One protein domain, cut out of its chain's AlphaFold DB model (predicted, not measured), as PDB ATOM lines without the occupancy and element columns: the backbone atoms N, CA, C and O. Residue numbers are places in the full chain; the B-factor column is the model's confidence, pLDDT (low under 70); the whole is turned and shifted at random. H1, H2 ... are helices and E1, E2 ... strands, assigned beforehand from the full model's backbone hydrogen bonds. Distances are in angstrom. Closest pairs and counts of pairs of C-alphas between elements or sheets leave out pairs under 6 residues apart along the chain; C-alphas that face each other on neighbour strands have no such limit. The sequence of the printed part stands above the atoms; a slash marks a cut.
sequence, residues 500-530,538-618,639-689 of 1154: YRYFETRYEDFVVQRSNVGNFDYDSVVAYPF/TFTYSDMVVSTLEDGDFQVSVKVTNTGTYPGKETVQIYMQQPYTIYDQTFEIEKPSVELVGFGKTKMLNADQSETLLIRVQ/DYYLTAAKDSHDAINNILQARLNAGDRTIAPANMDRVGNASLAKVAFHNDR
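Overview. This is residues 500 to 530, 538 to 618 and 639 to 689 of the 1154 residues of the protein "Fn3_like domain-containing protein" of Erysipelotrichaceae bacterium (UniProt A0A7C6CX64). Two strongly twisted antiparallel sheets stand partly face to face, E5 E4 E7 E8 and the smaller E2 E3 E6, coming closest where E5 meets E6; helix H4 covers the other face of the larger sheet. H1 packs on H4, the long link of residues 662 to 680 folds back past H4 to E8, H2 and E1 lie at the outside, and residues 582 to 588, which hold H3, stick out. The printed part has 163 residues, with four named helices and eight named strands in the order H1 H2 E1 E2 E3 E4 H3 E5 E6 E7 H4 E8. The class is mixed, helices and strands, and the whole is compact, with a radius of gyration of the C-alphas of 16.5 A and spans of 50 by 42 by 25 A.

Arrangement. H1, residues 500 to 511, touches H4, residues 648 to 661, at a shallow tilt of 31 degrees, the same way; the closest C-alphas are those of Glu 504 and His 649, 6.4 A. H2, residues 522 to 525, is close to H1 but not clearly touching, with C-alphas 507 and 522 at 6.5 A. E1, residues 526 to 528, pairs with no named strand and meets H2 only through their link. E2, residues 539 to 548, and E3, residues 554 to 562, form an antiparallel hairpin, with N 545 and O 557 at 2.9 A; E2 bends by 52 degrees at residue 543. E6, residues 610 to 617, is antiparallel to E3, with N 556 and O 615 at 2.8 A. In the other sheet E4, residues 571 to 577, is antiparallel to E5, residues 595 to 601, with N 574 and O 598 at 2.8 A. E4 is also antiparallel to E7, residues 639 to 645, with N 575 and O 643 at 2.9 A. E7 is antiparallel to E8, residues 681 to 687, with N 640 and O 685 at 2.8 A. Between the sheets, E5 and E6 have 9 pairs of C-alphas within 8 A, the closest those of Gly 598 and Val 617, 5.5 A. The closest C-alphas of E2 and E8 are those of Val 546 and Ala 684, 6.3 A. H4 is on the sheet E5 E4 E7 E8 at a height of 8.4 A, which gives two layers, a helix on one face of a sheet. It lies over E7, E8 and only just E4, where 3 of its C-alphas fall, and runs slantwise to the strands, at 50 degrees to E7 on the local plane. H3, residues 582 to 586, is on neither sheet. In H3 and H4 each O i to N i+4 pair is within hydrogen-bond range, in H1 7 of 8 are, and H2 is too short for such a pair.

Along the chain. H1 begins at C-alpha 500, (197.386, 132.757, 147.521), and is 16.2 A long. E2 is 26.7 A long, E3 25.5 A and E6 22.0 A. E4 is 19.6 A long, E5 18.0 A, E7 18.6 A and H4 20.1 A. E8 is 17.4 A long and ends at C-alpha 687, (187.272, 116.581, 130.042). H2, E1 and H3 are short.

Size, cuts and confidence. The two C-alphas farthest apart, those of Thr 565 and Thr 586, are 52.9 A apart. Residues 531 to 537 are not printed, with 18.8 A between C-alphas 530 and 538; residues 619 to 638 are not printed, with 16.2 A between C-alphas 618 and 639. Of the links printed whole, H4 to E8 is long, with 19 residues. The mean pLDDT of the printed part is 97.3, and no printed residue is under 70.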
ATOM      1  N   TYR A 500     198.343 133.807 147.146       98.69
ATOM      2  CA  TYR A 500     197.386 132.757 147.521       98.69
ATOM      3  C   TYR A 500     197.550 131.451 146.731       98.69
ATOM      4  O   TYR A 500     197.305 130.374 147.283       98.69
ATOM      5  N   ARG A 501     198.049 131.502 145.484       98.81
ATOM      6  CA  ARG A 501     198.335 130.295 144.688       98.81
ATOM      7  C   ARG A 501     199.295 129.358 145.413       98.81
ATOM      8  O   ARG A 501     199.154 128.146 145.289       98.81
ATOM      9  N   TYR A 502     200.235 129.877 146.203       98.62
ATOM     10  CA  TYR A 502     201.085 129.056 147.066       98.62
ATOM     11  C   TYR A 502     200.321 128.509 148.275       98.62
ATOM     12  O   TYR A 502     200.257 127.295 148.472       98.62
ATOM     13  N   PHE A 503     199.751 129.398 149.092       98.56
ATOM     14  CA  PHE A 503     199.219 129.042 150.410       98.56
ATOM     15  C   PHE A 503     198.029 128.084 150.328       98.56
ATOM     16  O   PHE A 503     197.995 127.093 151.063       98.56
ATOM     17  N   GLU A 504     197.098 128.318 149.399       98.69
ATOM     18  CA  GLU A 504     195.940 127.437 149.223       98.69
ATOM     19  C   GLU A 504     196.344 126.068 148.671       98.69
ATOM     20  O   GLU A 504     195.789 125.042 149.069       98.69
ATOM     21  N   THR A 505     197.363 126.024 147.809       98.69
ATOM     22  CA  THR A 505     197.866 124.761 147.251       98.69
ATOM     23  C   THR A 505     198.624 123.950 148.280       98.69
ATOM     24  O   THR A 505     198.428 122.737 148.410       98.69
ATOM     25  N   ARG A 506     199.443 124.626 149.085       97.81
ATOM     26  CA  ARG A 506     200.165 124.000 150.185       97.81
ATOM     27  C   ARG A 506     199.210 123.425 151.234       97.81
ATOM     28  O   ARG A 506     199.502 122.352 151.779       97.81
ATOM     29  N   TYR A 507     198.092 124.111 151.480       98.31
ATOM     30  CA  TYR A 507     197.000 123.651 152.332       98.31
ATOM     31  C   TYR A 507     196.272 122.440 151.747       98.31
ATOM     32  O   TYR A 507     196.198 121.417 152.427       98.31
ATOM     33  N   GLU A 508     195.814 122.498 150.488       98.25
ATOM     34  CA  GLU A 508     195.169 121.351 149.833       98.25
ATOM     35  C   GLU A 508     196.051 120.107 149.945       98.25
ATOM     36  O   GLU A 508     195.594 119.056 150.389       98.25
ATOM     37  N   ASP A 509     197.324 120.227 149.575       97.62
ATOM     38  CA  ASP A 509     198.242 119.098 149.536       97.62
ATOM     39  C   ASP A 509     198.496 118.478 150.918       97.62
ATOM     40  O   ASP A 509     198.669 117.259 151.027       97.62
ATOM     41  N   PHE A 510     198.464 119.289 151.981       97.06
ATOM     42  CA  PHE A 510     198.472 118.802 153.360       97.06
ATOM     43  C   PHE A 510     197.166 118.074 153.726       97.06
ATOM     44  O   PHE A 510     197.204 117.001 154.340       97.06
ATOM     45  N   VAL A 511     196.013 118.612 153.318       97.75
ATOM     46  CA  VAL A 511     194.695 118.008 153.562       97.75
ATOM     47  C   VAL A 511     194.539 116.672 152.833       97.75
ATOM     48  O   VAL A 511     194.044 115.712 153.425       97.75
ATOM     49  N   VAL A 512     194.987 116.574 151.579       95.88
ATOM     50  CA  VAL A 512     194.914 115.338 150.776       95.88
ATOM     51  C   VAL A 512     196.069 114.366 151.037       95.88
ATOM     52  O   VAL A 512     196.189 113.344 150.362       95.88
ATOM     53  N   GLN A 513     196.942 114.685 152.000       92.50
ATOM     54  CA  GLN A 513     198.088 113.863 152.397       92.50
ATOM     55  C   GLN A 513     198.989 113.464 151.219       92.50
ATOM     56  O   GLN A 513     199.446 112.320 151.118       92.50
ATOM     57  N   ARG A 514     199.258 114.410 150.309       91.62
ATOM     58  CA  ARG A 514     200.164 114.166 149.183       91.62
ATOM     59  C   ARG A 514     201.546 113.757 149.711       91.62
ATOM     60  O   ARG A 514     202.003 114.194 150.766       91.62
ATOM     61  N   SER A 515     202.232 112.875 148.990       89.69
ATOM     62  CA  SER A 515     203.590 112.468 149.373       89.69
ATOM     63  C   SER A 515     204.562 113.655 149.309       89.69
ATOM     64  O   SER A 515     204.416 114.514 148.451       89.69
ATOM     65  N   ASN A 516     205.564 113.683 150.197       89.50
ATOM     66  CA  ASN A 516     206.646 114.688 150.239       89.50
ATOM     67  C   ASN A 516     206.219 116.144 150.505       89.50
ATOM     68  O   ASN A 516     207.002 117.069 150.304       89.50
ATOM     69  N   VAL A 517     205.004 116.362 151.008       89.56
ATOM     70  CA  VAL A 517     204.510 117.719 151.297       89.56
ATOM     71  C   VAL A 517     204.779 118.144 152.736       89.56
ATOM     72  O   VAL A 517     205.127 119.290 152.971       89.56
ATOM     73  N   GLY A 518     204.718 117.218 153.699       90.06
ATOM     74  CA  GLY A 518     204.930 117.507 155.122       90.06
ATOM     75  C   GLY A 518     203.788 118.304 155.771       90.06
ATOM     76  O   GLY A 518     202.829 118.711 155.111       90.06
ATOM     77  N   ASN A 519     203.894 118.544 157.080       91.31
ATOM     78  CA  ASN A 519     202.883 119.285 157.844       91.31
ATOM     79  C   ASN A 519     202.788 120.743 157.391       91.31
ATOM     80  O   ASN A 519     203.809 121.350 157.065       91.31
ATOM     81  N   PHE A 520     201.581 121.298 157.414       95.25
ATOM     82  CA  PHE A 520     201.333 122.706 157.146       95.25
ATOM     83  C   PHE A 520     200.221 123.217 158.047       95.25
ATOM     84  O   PHE A 520     199.155 122.614 158.110       95.25
ATOM     85  N   ASP A 521     200.493 124.312 158.741       94.88
ATOM     86  CA  ASP A 521     199.527 125.002 159.584       94.88
ATOM     87  C   ASP A 521     199.234 126.358 158.939       94.88
ATOM     88  O   ASP A 521     200.031 127.291 159.064       94.88
ATOM     89  N   TYR A 522     198.127 126.432 158.197       96.88
ATOM     90  CA  TYR A 522     197.729 127.624 157.444       96.88
ATOM     91  C   TYR A 522     197.571 128.841 158.367       96.88
ATOM     92  O   TYR A 522     198.145 129.901 158.109       96.88
ATOM     93  N   ASP A 523     196.887 128.655 159.498       95.31
ATOM     94  CA  ASP A 523     196.603 129.711 160.469       95.31
ATOM     95  C   ASP A 523     197.869 130.225 161.164       95.31
ATOM     96  O   ASP A 523     197.862 131.330 161.707       95.31
ATOM     97  N   SER A 524     198.969 129.470 161.168       95.50
ATOM     98  CA  SER A 524     200.235 129.956 161.731       95.50
ATOM     99  C   SER A 524     200.926 131.017 160.865       95.50
ATOM    100  O   SER A 524     201.691 131.818 161.399       95.50
ATOM    101  N   VAL A 525     200.650 131.052 159.556       96.69
ATOM    102  CA  VAL A 525     201.406 131.860 158.580       96.69
ATOM    103  C   VAL A 525     200.540 132.854 157.810       96.69
ATOM    104  O   VAL A 525     201.015 133.949 157.505       96.69
ATOM    105  N   VAL A 526     199.270 132.544 157.545       98.31
ATOM    106  CA  VAL A 526     198.331 133.466 156.892       98.31
ATOM    107  C   VAL A 526     197.557 134.251 157.951       98.31
ATOM    108  O   VAL A 526     197.046 133.692 158.922       98.31
ATOM    109  N   ALA A 527     197.485 135.571 157.782       98.38
ATOM    110  CA  ALA A 527     196.640 136.433 158.604       98.38
ATOM    111  C   ALA A 527     195.259 136.598 157.963       98.38
ATOM    112  O   ALA A 527     194.250 136.360 158.622       98.38
ATOM    113  N   TYR A 528     195.232 136.977 156.683       98.69
ATOM    114  CA  TYR A 528     194.013 137.182 155.911       98.69
ATOM    115  C   TYR A 528     194.228 136.687 154.470       98.69
ATOM    116  O   TYR A 528     195.160 137.169 153.820       98.69
ATOM    117  N   PRO A 529     193.408 135.738 153.980       98.69
ATOM    118  CA  PRO A 529     193.509 135.207 152.620       98.69
ATOM    119  C   PRO A 529     193.286 136.272 151.537       98.69
ATOM    120  O   PRO A 529     192.679 137.318 151.792       98.69
ATOM    121  N   PHE A 530     193.706 135.980 150.304       98.88
ATOM    122  CA  PHE A 530     193.334 136.790 149.142       98.88
ATOM    123  C   PHE A 530     191.808 136.870 149.022       98.88
ATOM    124  O   PHE A 530     191.102 135.875 149.195       98.88
ATOM    125  N   THR A 538     176.238 140.998 157.500       98.06
ATOM    126  CA  THR A 538     176.553 139.609 157.154       98.06
ATOM    127  C   THR A 538     175.823 139.206 155.884       98.06
ATOM    128  O   THR A 538     174.701 139.649 155.641       98.06
ATOM    129  N   PHE A 539     176.457 138.353 155.082       98.62
ATOM    130  CA  PHE A 539     175.905 137.885 153.817       98.62
ATOM    131  C   PHE A 539     175.977 136.363 153.708       98.62
ATOM    132  O   PHE A 539     176.938 135.720 154.156       98.62
ATOM    133  N   THR A 540     174.942 135.797 153.088       98.44
ATOM    134  CA  THR A 540     174.828 134.365 152.792       98.44
ATOM    135  C   THR A 540     174.665 134.141 151.299       98.44
ATOM    136  O   THR A 540     173.981 134.911 150.618       98.44
ATOM    137  N   TYR A 541     175.320 133.097 150.794       98.62
ATOM    138  CA  TYR A 541     175.262 132.701 149.390       98.62
ATOM    139  C   TYR A 541     174.409 131.442 149.270       98.62
ATOM    140  O   TYR A 541     174.463 130.551 150.120       98.62
ATOM    141  N   SER A 542     173.607 131.378 148.217       98.38
ATOM    142  CA  SER A 542     172.682 130.278 147.963       98.38
ATOM    143  C   SER A 542     172.418 130.132 146.470       98.38
ATOM    144  O   SER A 542     172.796 130.997 145.676       98.38
ATOM    145  N   ASP A 543     171.764 129.031 146.101       98.00
ATOM    146  CA  ASP A 543     171.237 128.800 144.755       98.00
ATOM    147  C   ASP A 543     172.294 128.943 143.643       98.00
ATOM    148  O   ASP A 543     172.002 129.457 142.564       98.00
ATOM    149  N   MET A 544     173.531 128.492 143.903       98.38
ATOM    150  CA  MET A 544     174.583 128.521 142.890       98.38
ATOM    151  C   MET A 544     174.270 127.554 141.745       98.38
ATOM    152  O   MET A 544     174.125 126.344 141.954       98.38
ATOM    153  N   VAL A 545     174.243 128.092 140.529       98.25
ATOM    154  CA  VAL A 545     174.056 127.350 139.279       98.25
ATOM    155  C   VAL A 545     175.174 127.719 138.313       98.25
ATOM    156  O   VAL A 545     175.520 128.890 138.187       98.25
ATOM    157  N   VAL A 546     175.720 126.715 137.630       98.38
ATOM    158  CA  VAL A 546     176.688 126.890 136.542       98.38
ATOM    159  C   VAL A 546     176.048 126.373 135.261       98.38
ATOM    160  O   VAL A 546     175.541 125.250 135.239       98.38
ATOM    161  N   SER A 547     176.055 127.186 134.211       97.56
ATOM    162  CA  SER A 547     175.581 126.819 132.874       97.56
ATOM    163  C   SER A 547     176.588 127.246 131.816       97.56
ATOM    164  O   SER A 547     177.170 128.317 131.937       97.56
ATOM    165  N   THR A 548     176.757 126.447 130.767       97.25
ATOM    166  CA  THR A 548     177.574 126.808 129.600       97.25
ATOM    167  C   THR A 548     176.774 127.703 128.651       97.25
ATOM    168  O   THR A 548     175.601 127.431 128.386       97.25
ATOM    169  N   LEU A 549     177.398 128.777 128.178       96.31
ATOM    170  CA  LEU A 549     176.889 129.713 127.179       96.31
ATOM    171  C   LEU A 549     177.142 129.182 125.756       96.31
ATOM    172  O   LEU A 549     177.843 128.189 125.565       96.31
ATOM    173  N   GLU A 550     176.539 129.814 124.745       93.81
ATOM    174  CA  GLU A 550     176.637 129.358 123.345       93.81
ATOM    175  C   GLU A 550     178.065 129.421 122.782       93.81
ATOM    176  O   GLU A 550     178.426 128.613 121.929       93.81
ATOM    177  N   ASP A 551     178.875 130.346 123.290       90.19
ATOM    178  CA  ASP A 551     180.283 130.550 122.931       90.19
ATOM    179  C   ASP A 551     181.257 129.639 123.700       90.19
ATOM    180  O   ASP A 551     182.445 129.628 123.397       90.19
ATOM    181  N   GLY A 552     180.762 128.827 124.640       92.56
ATOM    182  CA  GLY A 552     181.569 127.907 125.447       92.56
ATOM    183  C   GLY A 552     181.957 128.443 126.825       92.56
ATOM    184  O   GLY A 552     182.359 127.647 127.676       92.56
ATOM    185  N   ASP A 553     181.764 129.737 127.087       96.62
ATOM    186  CA  ASP A 553     181.991 130.320 128.410       96.62
ATOM    187  C   ASP A 553     180.997 129.779 129.443       96.62
ATOM    188  O   ASP A 553     179.941 129.227 129.125       96.62
ATOM    189  N   PHE A 554     181.299 129.967 130.723       98.31
ATOM    190  CA  PHE A 554     180.401 129.604 131.810       98.31
ATOM    191  C   PHE A 554     179.696 130.841 132.367       98.31
ATOM    192  O   PHE A 554     180.309 131.859 132.675       98.31
ATOM    193  N   GLN A 555     178.392 130.726 132.590       98.31
ATOM    194  CA  GLN A 555     177.626 131.650 133.412       98.31
ATOM    195  C   GLN A 555     177.423 131.030 134.793       98.31
ATOM    196  O   GLN A 555     176.783 129.986 134.940       98.31
ATOM    197  N   VAL A 556     177.938 131.705 135.813       98.69
ATOM    198  CA  VAL A 556     177.736 131.366 137.216       98.69
ATOM    199  C   VAL A 556     176.689 132.303 137.809       98.69
ATOM    200  O   VAL A 556     176.888 133.514 137.880       98.69
ATOM    201  N   SER A 557     175.560 131.744 138.232       98.62
ATOM    202  CA  SER A 557     174.495 132.458 138.936       98.62
ATOM    203  C   SER A 557     174.596 132.174 140.428       98.62
ATOM    204  O   SER A 557     174.583 131.006 140.807       98.62
ATOM    205  N   VAL A 558     174.643 133.204 141.277       98.69
ATOM    206  CA  VAL A 558     174.685 133.061 142.746       98.69
ATOM    207  C   VAL A 558     173.742 134.063 143.391       98.69
ATOM    208  O   VAL A 558     173.801 135.256 143.101       98.69
ATOM    209  N   LYS A 559     172.882 133.599 144.302       98.81
ATOM    210  CA  LYS A 559     172.020 134.474 145.096       98.81
ATOM    211  C   LYS A 559     172.720 134.881 146.387       98.81
ATOM    212  O   LYS A 559     173.024 134.031 147.226       98.81
ATOM    213  N   VAL A 560     172.883 136.182 146.574       98.88
ATOM    214  CA  VAL A 560     173.433 136.810 147.776       98.88
ATOM    215  C   VAL A 560     172.299 137.431 148.572       98.88
ATOM    216  O   VAL A 560     171.469 138.140 148.009       98.88
ATOM    217  N   THR A 561     172.249 137.179 149.878       98.81
ATOM    218  CA  THR A 561     171.272 137.798 150.788       98.81
ATOM    219  C   THR A 561     171.991 138.493 151.927       98.81
ATOM    220  O   THR A 561     172.828 137.872 152.585       98.81
ATOM    221  N   ASN A 562     171.645 139.757 152.179       98.75
ATOM    222  CA  ASN A 562     172.080 140.462 153.376       98.75
ATOM    223  C   ASN A 562     171.283 139.949 154.581       98.75
ATOM    224  O   ASN A 562     170.092 140.215 154.705       98.75
ATOM    225  N   THR A 563     171.942 139.202 155.457       98.44
ATOM    226  CA  THR A 563     171.361 138.612 156.672       98.44
ATOM    227  C   THR A 563     171.706 139.391 157.939       98.44
ATOM    228  O   THR A 563     171.344 138.973 159.038       98.44
ATOM    229  N   GLY A 564     172.456 140.488 157.816       97.06
ATOM    230  CA  GLY A 564     172.768 141.373 158.931       97.06
ATOM    231  C   GLY A 564     171.800 142.549 159.030       97.06
ATOM    232  O   GLY A 564     170.781 142.622 158.346       97.06
ATOM    233  N   THR A 565     172.120 143.485 159.920       94.25
ATOM    234  CA  THR A 565     171.253 144.633 160.234       94.25
ATOM    235  C   THR A 565     171.665 145.926 159.537       94.25
ATOM    236  O   THR A 565     170.903 146.890 159.557       94.25
ATOM    237  N   TYR A 566     172.858 145.974 158.942       96.56
ATOM    238  CA  TYR A 566     173.365 147.155 158.244       96.56
ATOM    239  C   TYR A 566     173.173 147.007 156.731       96.56
ATOM    240  O   TYR A 566     173.409 145.925 156.190       96.56
ATOM    241  N   PRO A 567     172.796 148.073 156.005       98.12
ATOM    242  CA  PRO A 567     172.923 148.083 154.556       98.12
ATOM    243  C   PRO A 567     174.383 147.870 154.154       98.12
ATOM    244  O   PRO A 567     175.287 148.419 154.787       98.12
ATOM    245  N   GLY A 568     174.632 147.073 153.122       98.06
ATOM    246  CA  GLY A 568     175.989 146.828 152.642       98.06
ATOM    247  C   GLY A 568     176.027 146.247 151.238       98.06
ATOM    248  O   GLY A 568     175.001 145.844 150.688       98.06
ATOM    249  N   LYS A 569     177.232 146.211 150.674       98.62
ATOM    250  CA  LYS A 569     177.543 145.522 149.421       98.62
ATOM    251  C   LYS A 569     178.392 144.296 149.714       98.62
ATOM    252  O   LYS A 569     179.172 144.312 150.662       98.62
ATOM    253  N   GLU A 570     178.263 143.289 148.867       98.62
ATOM    254  CA  GLU A 570     179.004 142.043 148.973       98.62
ATOM    255  C   GLU A 570     179.643 141.679 147.639       98.62
ATOM    256  O   GLU A 570     179.000 141.753 146.593       98.62
ATOM    257  N   THR A 571     180.905 141.268 147.684       98.56
ATOM    258  CA  THR A 571     181.622 140.740 146.523       98.56
ATOM    259  C   THR A 571     181.547 139.221 146.541       98.56
ATOM    260  O   THR A 571     181.955 138.604 147.520       98.56
ATOM    261  N   VAL A 572     181.074 138.626 145.447       98.81
ATOM    262  CA  VAL A 572     181.163 137.187 145.184       98.81
ATOM    263  C   VAL A 572     182.349 136.939 144.266       98.81
ATOM    264  O   VAL A 572     182.420 137.510 143.177       98.81
ATOM    265  N   GLN A 573     183.258 136.072 144.698       98.88
ATOM    266  CA  GLN A 573     184.445 135.678 143.944       98.88
ATOM    267  C   GLN A 573     184.255 134.250 143.433       98.88
ATOM    268  O   GLN A 573     183.811 133.374 144.181       98.88
ATOM    269  N   ILE A 574     184.549 134.027 142.155       98.94
ATOM    270  CA  ILE A 574     184.477 132.718 141.515       98.94
ATOM    271  C   ILE A 574     185.889 132.192 141.320       98.94
ATOM    272  O   ILE A 574     186.698 132.822 140.638       98.94
ATOM    273  N   TYR A 575     186.155 131.019 141.886       98.94
ATOM    274  CA  TYR A 575     187.439 130.346 141.751       98.94
ATOM    275  C   TYR A 575     187.309 129.042 140.977       98.94
ATOM    276  O   TYR A 575     186.296 128.344 141.095       98.94
ATOM    277  N   MET A 576     188.356 128.698 140.232       98.81
ATOM    278  CA  MET A 576     188.484 127.433 139.522       98.81
ATOM    279  C   MET A 576     189.522 126.527 140.181       98.81
ATOM    280  O   MET A 576     190.616 126.980 140.503       98.81
ATOM    281  N   GLN A 577     189.197 125.241 140.335       98.69
ATOM    282  CA  GLN A 577     190.188 124.187 140.568       98.69
ATOM    283  C   GLN A 577     190.302 123.330 139.309       98.69
ATOM    284  O   GLN A 577     189.315 122.744 138.856       98.69
ATOM    285  N   GLN A 578     191.519 123.248 138.778       97.81
ATOM    286  CA  GLN A 578     191.867 122.425 137.623       97.81
ATOM    287  C   GLN A 578     192.399 121.048 138.074       97.81
ATOM    288  O   GLN A 578     192.976 120.935 139.162       97.81
ATOM    289  N   PRO A 579     192.262 119.985 137.259       96.50
ATOM    290  CA  PRO A 579     192.824 118.680 137.589       96.50
ATOM    291  C   PRO A 579     194.358 118.709 137.550       96.50
ATOM    292  O   PRO A 579     194.947 119.229 136.603       96.50
ATOM    293  N   TYR A 580     195.010 118.102 138.550       95.88
ATOM    294  CA  TYR A 580     196.466 117.906 138.591       95.88
ATOM    295  C   TYR A 580     196.818 116.429 138.372       95.88
ATOM    296  O   TYR A 580     196.693 115.585 139.264       95.88
ATOM    297  N   THR A 581     197.204 116.111 137.141       95.94
ATOM    298  CA  THR A 581     197.284 114.758 136.588       95.94
ATOM    299  C   THR A 581     198.698 114.172 136.661       95.94
ATOM    300  O   THR A 581     199.662 114.837 137.029       95.94
ATOM    301  N   ILE A 582     198.856 112.898 136.285       95.75
ATOM    302  CA  ILE A 582     200.186 112.279 136.119       95.75
ATOM    303  C   ILE A 582     200.950 112.921 134.951       95.75
ATOM    304  O   ILE A 582     202.179 112.974 134.991       95.75
ATOM    305  N   TYR A 583     200.245 113.403 133.919       97.62
ATOM    306  CA  TYR A 583     200.875 114.105 132.800       97.62
ATOM    307  C   TYR A 583     201.578 115.366 133.300       97.62
ATOM    308  O   TYR A 583     202.766 115.531 133.041       97.62
ATOM    309  N   ASP A 584     200.876 116.168 134.106       97.50
ATOM    310  CA  ASP A 584     201.419 117.385 134.712       97.50
ATOM    311  C   ASP A 584     202.683 117.093 135.529       97.50
ATOM    312  O   ASP A 584     203.729 117.694 135.312       97.50
ATOM    313  N   GLN A 585     202.620 116.074 136.390       95.38
ATOM    314  CA  GLN A 585     203.750 115.649 137.222       95.38
ATOM    315  C   GLN A 585     204.949 115.162 136.397       95.38
ATOM    316  O   GLN A 585     206.093 115.336 136.802       95.38
ATOM    317  N   THR A 586     204.694 114.518 135.256       96.62
ATOM    318  CA  THR A 586     205.746 113.978 134.379       96.62
ATOM    319  C   THR A 586     206.454 115.082 133.599       96.62
ATOM    320  O   THR A 586     207.635 114.943 133.284       96.62
ATOM    321  N   PHE A 587     205.736 116.154 133.268       96.56
ATOM    322  CA  PHE A 587     206.226 117.257 132.444       96.56
ATOM    323  C   PHE A 587     206.344 118.570 133.217       96.56
ATOM    324  O   PHE A 587     206.314 119.633 132.605       96.56
ATOM    325  N   GLU A 588     206.512 118.482 134.540       95.19
ATOM    326  CA  GLU A 588     206.820 119.612 135.428       95.19
ATOM    327  C   GLU A 588     205.835 120.790 135.278       95.19
ATOM    328  O   GLU A 588     206.220 121.950 135.390       95.19
ATOM    329  N   ILE A 589     204.559 120.495 135.001       97.62
ATOM    330  CA  ILE A 589     203.499 121.502 134.886       97.62
ATOM    331  C   ILE A 589     202.911 121.699 136.272       97.62
ATOM    332  O   ILE A 589     202.264 120.808 136.812       97.62
ATOM    333  N   GLU A 590     203.112 122.867 136.858       97.88
ATOM    334  CA  GLU A 590     202.567 123.177 138.175       97.88
ATOM    335  C   GLU A 590     201.119 123.680 138.054       97.88
ATOM    336  O   GLU A 590     200.727 124.215 137.016       97.88
ATOM    337  N   LYS A 591     200.292 123.510 139.095       97.75
ATOM    338  CA  LYS A 591     198.906 124.017 139.113       97.75
ATOM    339  C   LYS A 591     198.492 124.451 140.511       97.75
ATOM    340  O   LYS A 591     198.614 123.629 141.432       97.75
ATOM    341  N   PRO A 592     197.951 125.665 140.679       97.81
ATOM    342  CA  PRO A 592     197.375 126.074 141.945       97.81
ATOM    343  C   PRO A 592     196.067 125.326 142.223       97.81
ATOM    344  O   PRO A 592     195.375 124.857 141.318       97.81
ATOM    345  N   SER A 593     195.720 125.200 143.499       97.69
ATOM    346  CA  SER A 593     194.502 124.505 143.922       97.69
ATOM    347  C   SER A 593     193.233 125.319 143.721       97.69
ATOM    348  O   SER A 593     192.164 124.720 143.613       97.69
ATOM    349  N   VAL A 594     193.350 126.648 143.676       98.19
ATOM    350  CA  VAL A 594     192.291 127.596 143.319       98.19
ATOM    351  C   VAL A 594     192.894 128.795 142.590       98.19
ATOM    352  O   VAL A 594     193.981 129.244 142.945       98.19
ATOM    353  N   GLU A 595     192.167 129.329 141.610       98.25
ATOM    354  CA  GLU A 595     192.495 130.569 140.886       98.25
ATOM    355  C   GLU A 595     191.242 131.409 140.699       98.25
ATOM    356  O   GLU A 595     190.193 130.852 140.380       98.25
ATOM    357  N   LEU A 596     191.328 132.725 140.888       98.88
ATOM    358  CA  LEU A 596     190.236 133.638 140.569       98.88
ATOM    359  C   LEU A 596     189.974 133.589 139.057       98.88
ATOM    360  O   LEU A 596     190.887 133.782 138.262       98.88
ATOM    361  N   VAL A 597     188.722 133.340 138.672       98.75
ATOM    362  CA  VAL A 597     188.286 133.263 137.262       98.75
ATOM    363  C   VAL A 597     187.087 134.163 136.948       98.75
ATOM    364  O   VAL A 597     186.617 134.223 135.815       98.75
ATOM    365  N   GLY A 598     186.575 134.872 137.952       98.44
ATOM    366  CA  GLY A 598     185.513 135.858 137.797       98.44
ATOM    367  C   GLY A 598     185.064 136.416 139.141       98.44
ATOM    368  O   GLY A 598     185.304 135.824 140.190       98.44
ATOM    369  N   PHE A 599     184.392 137.559 139.126       98.75
ATOM    370  CA  PHE A 599     183.797 138.144 140.324       98.75
ATOM    371  C   PHE A 599     182.606 139.027 139.960       98.75
ATOM    372  O   PHE A 599     182.414 139.417 138.809       98.75
ATOM    373  N   GLY A 600     181.801 139.354 140.963       98.25
ATOM    374  CA  GLY A 600     180.741 140.345 140.852       98.25
ATOM    375  C   GLY A 600     180.456 140.962 142.209       98.25
ATOM    376  O   GLY A 600     180.650 140.322 143.243       98.25
ATOM    377  N   LYS A 601     179.975 142.202 142.213       98.56
ATOM    378  CA  LYS A 601     179.620 142.912 143.440       98.56
ATOM    379  C   LYS A 601     178.149 143.275 143.431       98.56
ATOM    380  O   LYS A 601     177.627 143.746 142.424       98.56
ATOM    381  N   THR A 602     177.476 143.046 144.552       98.75
ATOM    382  CA  THR A 602     176.072 143.418 144.690       98.75
ATOM    383  C   THR A 602     175.910 144.933 144.654       98.75
ATOM    384  O   THR A 602     176.791 145.706 145.053       98.75
ATOM    385  N   LYS A 603     174.709 145.382 144.301       98.12
ATOM    386  CA  LYS A 603     174.238 146.707 144.699       98.12
ATOM    387  C   LYS A 603     174.171 146.806 146.228       98.12
ATOM    388  O   LYS A 603     174.382 145.838 146.960       98.12
ATOM    389  N   MET A 604     173.845 147.996 146.727       97.94
ATOM    390  CA  MET A 604     173.554 148.173 148.149       97.94
ATOM    391  C   MET A 604     172.314 147.350 148.534       97.94
ATOM    392  O   MET A 604     171.217 147.623 148.043       97.94
ATOM    393  N   LEU A 605     172.479 146.364 149.414       98.69
ATOM    394  CA  LEU A 605     171.398 145.534 149.940       98.69
ATOM    395  C   LEU A 605     171.063 145.981 151.361       98.69
ATOM    396  O   LEU A 605     171.935 145.988 152.228       98.69
ATOM    397  N   ASN A 606     169.802 146.321 151.621       98.38
ATOM    398  CA  ASN A 606     169.304 146.468 152.991       98.38
ATOM    399  C   ASN A 606     169.133 145.089 153.649       98.38
ATOM    400  O   ASN A 606     169.204 144.066 152.968       98.38
ATOM    401  N   ALA A 607     168.871 145.064 154.958       97.69
ATOM    402  CA  ALA A 607     168.566 143.831 155.685       97.69
ATOM    403  C   ALA A 607     167.472 143.008 154.976       97.69
ATOM    404  O   ALA A 607     166.490 143.564 154.476       97.69
ATOM    405  N   ASP A 608     167.685 141.694 154.906       97.75
ATOM    406  CA  ASP A 608     166.844 140.684 154.252       97.75
ATOM    407  C   ASP A 608     166.651 140.851 152.732       97.75
ATOM    408  O   ASP A 608     165.923 140.075 152.105       97.75
ATOM    409  N   GLN A 609     167.306 141.829 152.095       98.69
ATOM    410  CA  GLN A 609     167.296 141.948 150.640       98.69
ATOM    411  C   GLN A 609     168.287 140.973 150.005       98.69
ATOM    412  O   GLN A 609     169.392 140.752 150.509       98.69
ATOM    413  N   SER A 610     167.890 140.435 148.852       98.75
ATOM    414  CA  SER A 610     168.732 139.574 148.029       98.75
ATOM    415  C   SER A 610     168.969 140.164 146.645       98.75
ATOM    416  O   SER A 610     168.130 140.884 146.098       98.75
ATOM    417  N   GLU A 611     170.077 139.763 146.044       98.81
ATOM    418  CA  GLU A 611     170.380 139.948 144.633       98.81
ATOM    419  C   GLU A 611     170.988 138.665 144.072       98.81
ATOM    420  O   GLU A 611     171.756 137.986 144.750       98.81
ATOM    421  N   THR A 612     170.624 138.319 142.840       98.81
ATOM    422  CA  THR A 612     171.273 137.236 142.102       98.81
ATOM    423  C   THR A 612     172.285 137.850 141.154       98.81
ATOM    424  O   THR A 612     171.907 138.603 140.259       98.81
ATOM    425  N   LEU A 613     173.557 137.530 141.365       98.69
ATOM    426  CA  LEU A 613     174.645 137.937 140.489       98.69
ATOM    427  C   LEU A 613     174.807 136.919 139.362       98.69
ATOM    428  O   LEU A 613     174.724 135.713 139.600       98.69
ATOM    429  N   LEU A 614     175.058 137.428 138.157       98.38
ATOM    430  CA  LEU A 614     175.405 136.654 136.970       98.38
ATOM    431  C   LEU A 614     176.854 136.975 136.615       98.38
ATOM    432  O   LEU A 614     177.151 138.055 136.112       98.38
ATOM    433  N   ILE A 615     177.757 136.047 136.916       98.44
ATOM    434  CA  ILE A 615     179.196 136.208 136.709       98.44
ATOM    435  C   ILE A 615     179.603 135.318 135.542       98.44
ATOM    436  O   ILE A 615     179.325 134.117 135.553       98.44
ATOM    437  N   ARG A 616     180.200 135.913 134.512       97.19
ATOM    438  CA  ARG A 616     180.726 135.187 133.354       97.19
ATOM    439  C   ARG A 616     182.161 134.752 133.653       97.19
ATOM    440  O   ARG A 616     182.945 135.551 134.150       97.19
ATOM    441  N   VAL A 617     182.472 133.492 133.374       98.25
ATOM    442  CA  VAL A 617     183.800 132.883 133.499       98.25
ATOM    443  C   VAL A 617     184.196 132.376 132.124       98.25
ATOM    444  O   VAL A 617     183.441 131.624 131.509       98.25
ATOM    445  N   GLN A 618     185.363 132.787 131.650       96.00
ATOM    446  CA  GLN A 618     185.795 132.482 130.292       96.00
ATOM    447  C   GLN A 618     186.292 131.037 130.183       96.00
ATOM    448  O   GLN A 618     186.972 130.537 131.082       96.00
ATOM    449  N   ASP A 639     187.957 116.621 136.115       97.62
ATOM    450  CA  ASP A 639     186.930 117.557 136.560       97.62
ATOM    451  C   ASP A 639     187.522 118.945 136.802       97.62
ATOM    452  O   ASP A 639     188.503 119.095 137.533       97.62
ATOM    453  N   TYR A 640     186.862 119.954 136.248       98.38
ATOM    454  CA  TYR A 640     187.099 121.362 136.525       98.38
ATOM    455  C   TYR A 640     185.996 121.860 137.454       98.38
ATOM    456  O   TYR A 640     184.811 121.847 137.100       98.38
ATOM    457  N   TYR A 641     186.374 122.284 138.657       98.62
ATOM    458  CA  TYR A 641     185.428 122.806 139.637       98.62
ATOM    459  C   TYR A 641     185.350 124.323 139.535       98.62
ATOM    460  O   TYR A 641     186.384 124.977 139.473       98.62
ATOM    461  N   LEU A 642     184.138 124.873 139.602       98.81
ATOM    462  CA  LEU A 642     183.897 126.280 139.907       98.81
ATOM    463  C   LEU A 642     183.256 126.397 141.285       98.81
ATOM    464  O   LEU A 642     182.342 125.636 141.616       98.81
ATOM    465  N   THR A 643     183.712 127.368 142.070       98.81
ATOM    466  CA  THR A 643     183.165 127.660 143.397       98.81
ATOM    467  C   THR A 643     182.905 129.145 143.580       98.81
ATOM    468  O   THR A 643     183.705 129.964 143.140       98.81
ATOM    469  N   ALA A 644     181.794 129.489 144.231       98.81
ATOM    470  CA  ALA A 644     181.536 130.839 144.714       98.81
ATOM    471  C   ALA A 644     181.978 130.942 146.175       98.81
ATOM    472  O   ALA A 644     181.528 130.158 147.014       98.81
ATOM    473  N   ALA A 645     182.846 131.901 146.483       98.50
ATOM    474  CA  ALA A 645     183.493 131.992 147.785       98.50
ATOM    475  C   ALA A 645     183.675 133.435 148.261       98.50
ATOM    476  O   ALA A 645     183.609 134.387 147.476       98.50
ATOM    477  N   LYS A 646     183.881 133.574 149.572       97.62
ATOM    478  CA  LYS A 646     184.142 134.863 150.235       97.62
ATOM    479  C   LYS A 646     185.591 135.325 150.118       97.62
ATOM    480  O   LYS A 646     185.836 136.526 150.197       97.62
ATOM    481  N   ASP A 647     186.507 134.376 149.965       98.81
ATOM    482  CA  ASP A 647     187.952 134.539 149.817       98.81
ATOM    483  C   ASP A 647     188.567 133.228 149.281       98.81
ATOM    484  O   ASP A 647     187.858 132.226 149.103       98.81
ATOM    485  N   SER A 648     189.874 133.221 149.011       98.81
ATOM    486  CA  SER A 648     190.585 132.063 148.448       98.81
ATOM    487  C   SER A 648     190.556 130.829 149.355       98.81
ATOM    488  O   SER A 648     190.527 129.698 148.862       98.81
ATOM    489  N   HIS A 649     190.523 131.022 150.674       98.69
ATOM    490  CA  HIS A 649     190.564 129.921 151.630       98.69
ATOM    491  C   HIS A 649     189.185 129.278 151.837       98.69
ATOM    492  O   HIS A 649     189.056 128.057 151.966       98.69
ATOM    493  N   ASP A 650     188.122 130.084 151.799       98.69
ATOM    494  CA  ASP A 650     186.742 129.608 151.690       98.69
ATOM    495  C   ASP A 650     186.546 128.815 150.386       98.69
ATOM    496  O   ASP A 650     185.932 127.745 150.388       98.69
ATOM    497  N   ALA A 651     187.149 129.270 149.281       98.81
ATOM    498  CA  ALA A 651     187.065 128.602 147.986       98.81
ATOM    499  C   ALA A 651     187.616 127.171 148.021       98.81
ATOM    500  O   ALA A 651     186.905 126.233 147.638       98.81
ATOM    501  N   ILE A 652     188.846 126.981 148.514       98.75
ATOM    502  CA  ILE A 652     189.453 125.644 148.570       98.75
ATOM    503  C   ILE A 652     188.689 124.719 149.524       98.75
ATOM    504  O   ILE A 652     188.447 123.558 149.195       98.75
ATOM    505  N   ASN A 653     188.207 125.235 150.658       98.69
ATOM    506  CA  ASN A 653     187.401 124.457 151.594       98.69
ATOM    507  C   ASN A 653     186.047 124.035 150.991       98.69
ATOM    508  O   ASN A 653     185.624 122.890 151.183       98.69
ATOM    509  N   ASN A 654     185.378 124.903 150.221       98.81
ATOM    510  CA  ASN A 654     184.136 124.570 149.506       98.81
ATOM    511  C   ASN A 654     184.351 123.407 148.523       98.81
ATOM    512  O   ASN A 654     183.546 122.469 148.483       98.81
ATOM    513  N   ILE A 655     185.456 123.435 147.773       98.75
ATOM    514  CA  ILE A 655     185.807 122.399 146.793       98.75
ATOM    515  C   ILE A 655     186.189 121.085 147.481       98.75
ATOM    516  O   ILE A 655     185.657 120.032 147.119       98.75
ATOM    517  N   LEU A 656     187.045 121.130 148.506       98.62
ATOM    518  CA  LEU A 656     187.411 119.958 149.307       98.62
ATOM    519  C   LEU A 656     186.167 119.290 149.902       98.62
ATOM    520  O   LEU A 656     186.003 118.074 149.795       98.62
ATOM    521  N   GLN A 657     185.232 120.070 150.452       98.56
ATOM    522  CA  GLN A 657     183.992 119.510 150.982       98.56
ATOM    523  C   GLN A 657     183.115 118.891 149.880       98.56
ATOM    524  O   GLN A 657     182.510 117.837 150.102       98.56
ATOM    525  N   ALA A 658     183.033 119.503 148.694       98.25
ATOM    526  CA  ALA A 658     182.283 118.942 147.569       98.25
ATOM    527  C   ALA A 658     182.882 117.616 147.079       98.25
ATOM    528  O   ALA A 658     182.146 116.643 146.908       98.25
ATOM    529  N   ARG A 659     184.210 117.541 146.946       97.88
ATOM    530  CA  ARG A 659     184.938 116.311 146.593       97.88
ATOM    531  C   ARG A 659     184.772 115.220 147.650       97.88
ATOM    532  O   ARG A 659     184.487 114.072 147.309       97.88
ATOM    533  N   LEU A 660     184.857 115.574 148.933       97.44
ATOM    534  CA  LEU A 660     184.622 114.645 150.040       97.44
ATOM    535  C   LEU A 660     183.195 114.070 149.996       97.44
ATOM    536  O   LEU A 660     183.009 112.859 150.141       97.44
ATOM    537  N   ASN A 661     182.190 114.915 149.735       97.31
ATOM    538  CA  ASN A 661     180.795 114.494 149.567       97.31
ATOM    539  C   ASN A 661     180.596 113.616 148.319       97.31
ATOM    540  O   ASN A 661     179.775 112.698 148.346       97.31
ATOM    541  N   ALA A 662     181.365 113.865 147.255       96.38
ATOM    542  CA  ALA A 662     181.416 113.041 146.048       96.38
ATOM    543  C   ALA A 662     182.196 111.720 146.238       96.38
ATOM    544  O   ALA A 662     182.196 110.869 145.351       96.38
ATOM    545  N   GLY A 663     182.803 111.508 147.410       96.50
ATOM    546  CA  GLY A 663     183.437 110.249 147.793       96.50
ATOM    547  C   GLY A 663     184.956 110.207 147.631       96.50
ATOM    548  O   GLY A 663     185.513 109.116 147.753       96.50
ATOM    549  N   ASP A 664     185.627 111.343 147.409       95.25
ATOM    550  CA  ASP A 664     187.092 111.421 147.405       95.25
ATOM    551  C   ASP A 664     187.648 111.052 148.792       95.25
ATOM    552  O   ASP A 664     187.421 111.737 149.789       95.25
ATOM    553  N   ARG A 665     188.350 109.915 148.862       94.00
ATOM    554  CA  ARG A 665     188.920 109.368 150.105       94.00
ATOM    555  C   ARG A 665     190.365 109.790 150.352       94.00
ATOM    556  O   ARG A 665     190.927 109.377 151.360       94.00
ATOM    557  N   THR A 666     190.960 110.568 149.449       93.25
ATOM    558  CA  THR A 666     192.303 111.131 149.653       93.25
ATOM    559  C   THR A 666     192.284 112.282 150.658       93.25
ATOM    560  O   THR A 666     193.260 112.507 151.362       93.25
ATOM    561  N   ILE A 667     191.144 112.961 150.785       97.00
ATOM    562  CA  ILE A 667     190.922 114.055 151.729       97.00
ATOM    563  C   ILE A 667     190.883 113.504 153.155       97.00
ATOM    564  O   ILE A 667     190.056 112.646 153.470       97.00
ATOM    565  N   ALA A 668     191.735 114.035 154.030       96.25
ATOM    566  CA  ALA A 668     191.694 113.786 155.464       96.25
ATOM    567  C   ALA A 668     190.922 114.919 156.166       96.25
ATOM    568  O   ALA A 668     191.497 115.979 156.405       96.25
ATOM    569  N   PRO A 669     189.648 114.725 156.570       95.12
ATOM    570  CA  PRO A 669     188.837 115.816 157.124       95.12
ATOM    571  C   PRO A 669     189.398 116.401 158.423       95.12
ATOM    572  O   PRO A 669     189.137 117.549 158.743       95.12
ATOM    573  N   ALA A 670     190.188 115.622 159.170       95.38
ATOM    574  CA  ALA A 670     190.866 116.087 160.381       95.38
ATOM    575  C   ALA A 670     192.006 117.085 160.105       95.38
ATOM    576  O   ALA A 670     192.455 117.745 161.035       95.38
ATOM    577  N   ASN A 671     192.480 117.167 158.857       96.06
ATOM    578  CA  ASN A 671     193.491 118.130 158.428       96.06
ATOM    579  C   ASN A 671     192.864 119.421 157.881       96.06
ATOM    580  O   ASN A 671     193.598 120.377 157.645       96.06
ATOM    581  N   MET A 672     191.545 119.453 157.658       96.75
ATOM    582  CA  MET A 672     190.850 120.679 157.278       96.75
ATOM    583  C   MET A 672     190.702 121.580 158.509       96.75
ATOM    584  O   MET A 672     190.274 121.120 159.568       96.75
ATOM    585  N   ASP A 673     191.036 122.859 158.367       95.94
ATOM    586  CA  ASP A 673     190.884 123.885 159.409       95.94
ATOM    587  C   ASP A 673     189.408 124.280 159.621       95.94
ATOM    588  O   ASP A 673     189.003 124.653 160.725       95.94
ATOM    589  N   ARG A 674     188.577 124.148 158.577       95.69
ATOM    590  CA  ARG A 674     187.136 124.417 158.608       95.69
ATOM    591  C   ARG A 674     186.357 123.538 157.632       95.69
ATOM    592  O   ARG A 674     186.898 122.953 156.705       95.69
ATOM    593  N   VAL A 675     185.044 123.455 157.837       96.75
ATOM    594  CA  VAL A 675     184.122 122.764 156.921       96.75
ATOM    595  C   VAL A 675     183.653 123.745 155.848       96.75
ATOM    596  O   VAL A 675     183.058 124.769 156.180       96.75
ATOM    597  N   GLY A 676     183.877 123.419 154.574       97.38
ATOM    598  CA  GLY A 676     183.379 124.217 153.451       97.38
ATOM    599  C   GLY A 676     181.899 123.992 153.128       97.38
ATOM    600  O   GLY A 676     181.260 123.035 153.568       97.38
ATOM    601  N   ASN A 677     181.339 124.858 152.293       98.06
ATOM    602  CA  ASN A 677     179.993 124.746 151.753       98.06
ATOM    603  C   ASN A 677     179.995 124.080 150.366       98.06
ATOM    604  O   ASN A 677     180.027 124.741 149.329       98.06
ATOM    605  N   ALA A 678     179.847 122.756 150.340       97.88
ATOM    606  CA  ALA A 678     179.781 121.978 149.099       97.88
ATOM    607  C   ALA A 678     178.646 122.381 148.135       97.88
ATOM    608  O   ALA A 678     178.685 122.019 146.961       97.88
ATOM    609  N   SER A 679     177.606 123.091 148.594       98.06
ATOM    610  CA  SER A 679     176.538 123.546 147.692       98.06
ATOM    611  C   SER A 679     176.994 124.661 146.745       98.06
ATOM    612  O   SER A 679     176.393 124.814 145.678       98.06
ATOM    613  N   LEU A 680     178.072 125.364 147.109       98.62
ATOM    614  CA  LEU A 680     178.690 126.457 146.363       98.62
ATOM    615  C   LEU A 680     179.881 126.009 145.510       98.62
ATOM    616  O   LEU A 680     180.561 126.860 144.966       98.62
ATOM    617  N   ALA A 681     180.135 124.706 145.373       98.50
ATOM    618  CA  ALA A 681     181.134 124.176 144.451       98.50
ATOM    619  C   ALA A 681     180.479 123.178 143.490       98.50
ATOM    620  O   ALA A 681     179.695 122.314 143.900       98.50
ATOM    621  N   LYS A 682     180.770 123.309 142.195       98.19
ATOM    622  CA  LYS A 682     180.201 122.491 141.117       98.19
ATOM    623  C   LYS A 682     181.307 122.032 140.182       98.19
ATOM    624  O   LYS A 682     182.170 122.829 139.839       98.19
ATOM    625  N   VAL A 683     181.229 120.789 139.712       97.81
ATOM    626  CA  VAL A 683     181.956 120.389 138.501       97.81
ATOM    627  C   VAL A 683     181.310 121.139 137.340       97.81
ATOM    628  O   VAL A 683     180.166 120.860 136.986       97.81
ATOM    629  N   ALA A 684     182.007 122.147 136.823       96.31
ATOM    630  CA  ALA A 684     181.539 122.987 135.727       96.31
ATOM    631  C   ALA A 684     181.769 122.317 134.372       96.31
ATOM    632  O   ALA A 684     180.977 122.485 133.447       96.31
ATOM    633  N   PHE A 685     182.841 121.532 134.275       96.75
ATOM    634  CA  PHE A 685     183.246 120.864 133.053       96.75
ATOM    635  C   PHE A 685     184.022 119.584 133.378       96.75
ATOM    636  O   PHE A 685     184.798 119.545 134.332       96.75
ATOM    637  N   HIS A 686     183.797 118.534 132.587       96.75
ATOM    638  CA  HIS A 686     184.576 117.300 132.627       96.75
ATOM    639  C   HIS A 686     185.223 117.090 131.266       96.75
ATOM    640  O   HIS A 686     184.523 117.035 130.251       96.75
ATOM    641  N   ASN A 687     186.542 116.930 131.249       97.19
ATOM    642  CA  ASN A 687     187.272 116.581 130.042       97.19
ATOM    643  C   ASN A 687     187.727 115.120 130.093       97.19
ATOM    644  O   ASN A 687     188.534 114.747 130.944       97.19
ATOM    645  N   ASP A 688     187.276 114.299 129.145       97.12
ATOM    646  CA  ASP A 688     187.565 112.858 129.143       97.12
ATOM    647  C   ASP A 688     189.059 112.540 128.948       97.12
ATOM    648  O   ASP A 688     189.550 111.488 129.367       97.12
ATOM    649  N   ARG A 689     189.792 113.406 128.232       97.06
ATOM    650  CA  ARG A 689     191.189 113.162 127.844       97.06
ATOM    651  C   ARG A 689     191.964 114.451 127.610       97.06
ATOM    652  O   ARG A 689     191.411 115.428 127.118       97.06
TER     653      ARG A 689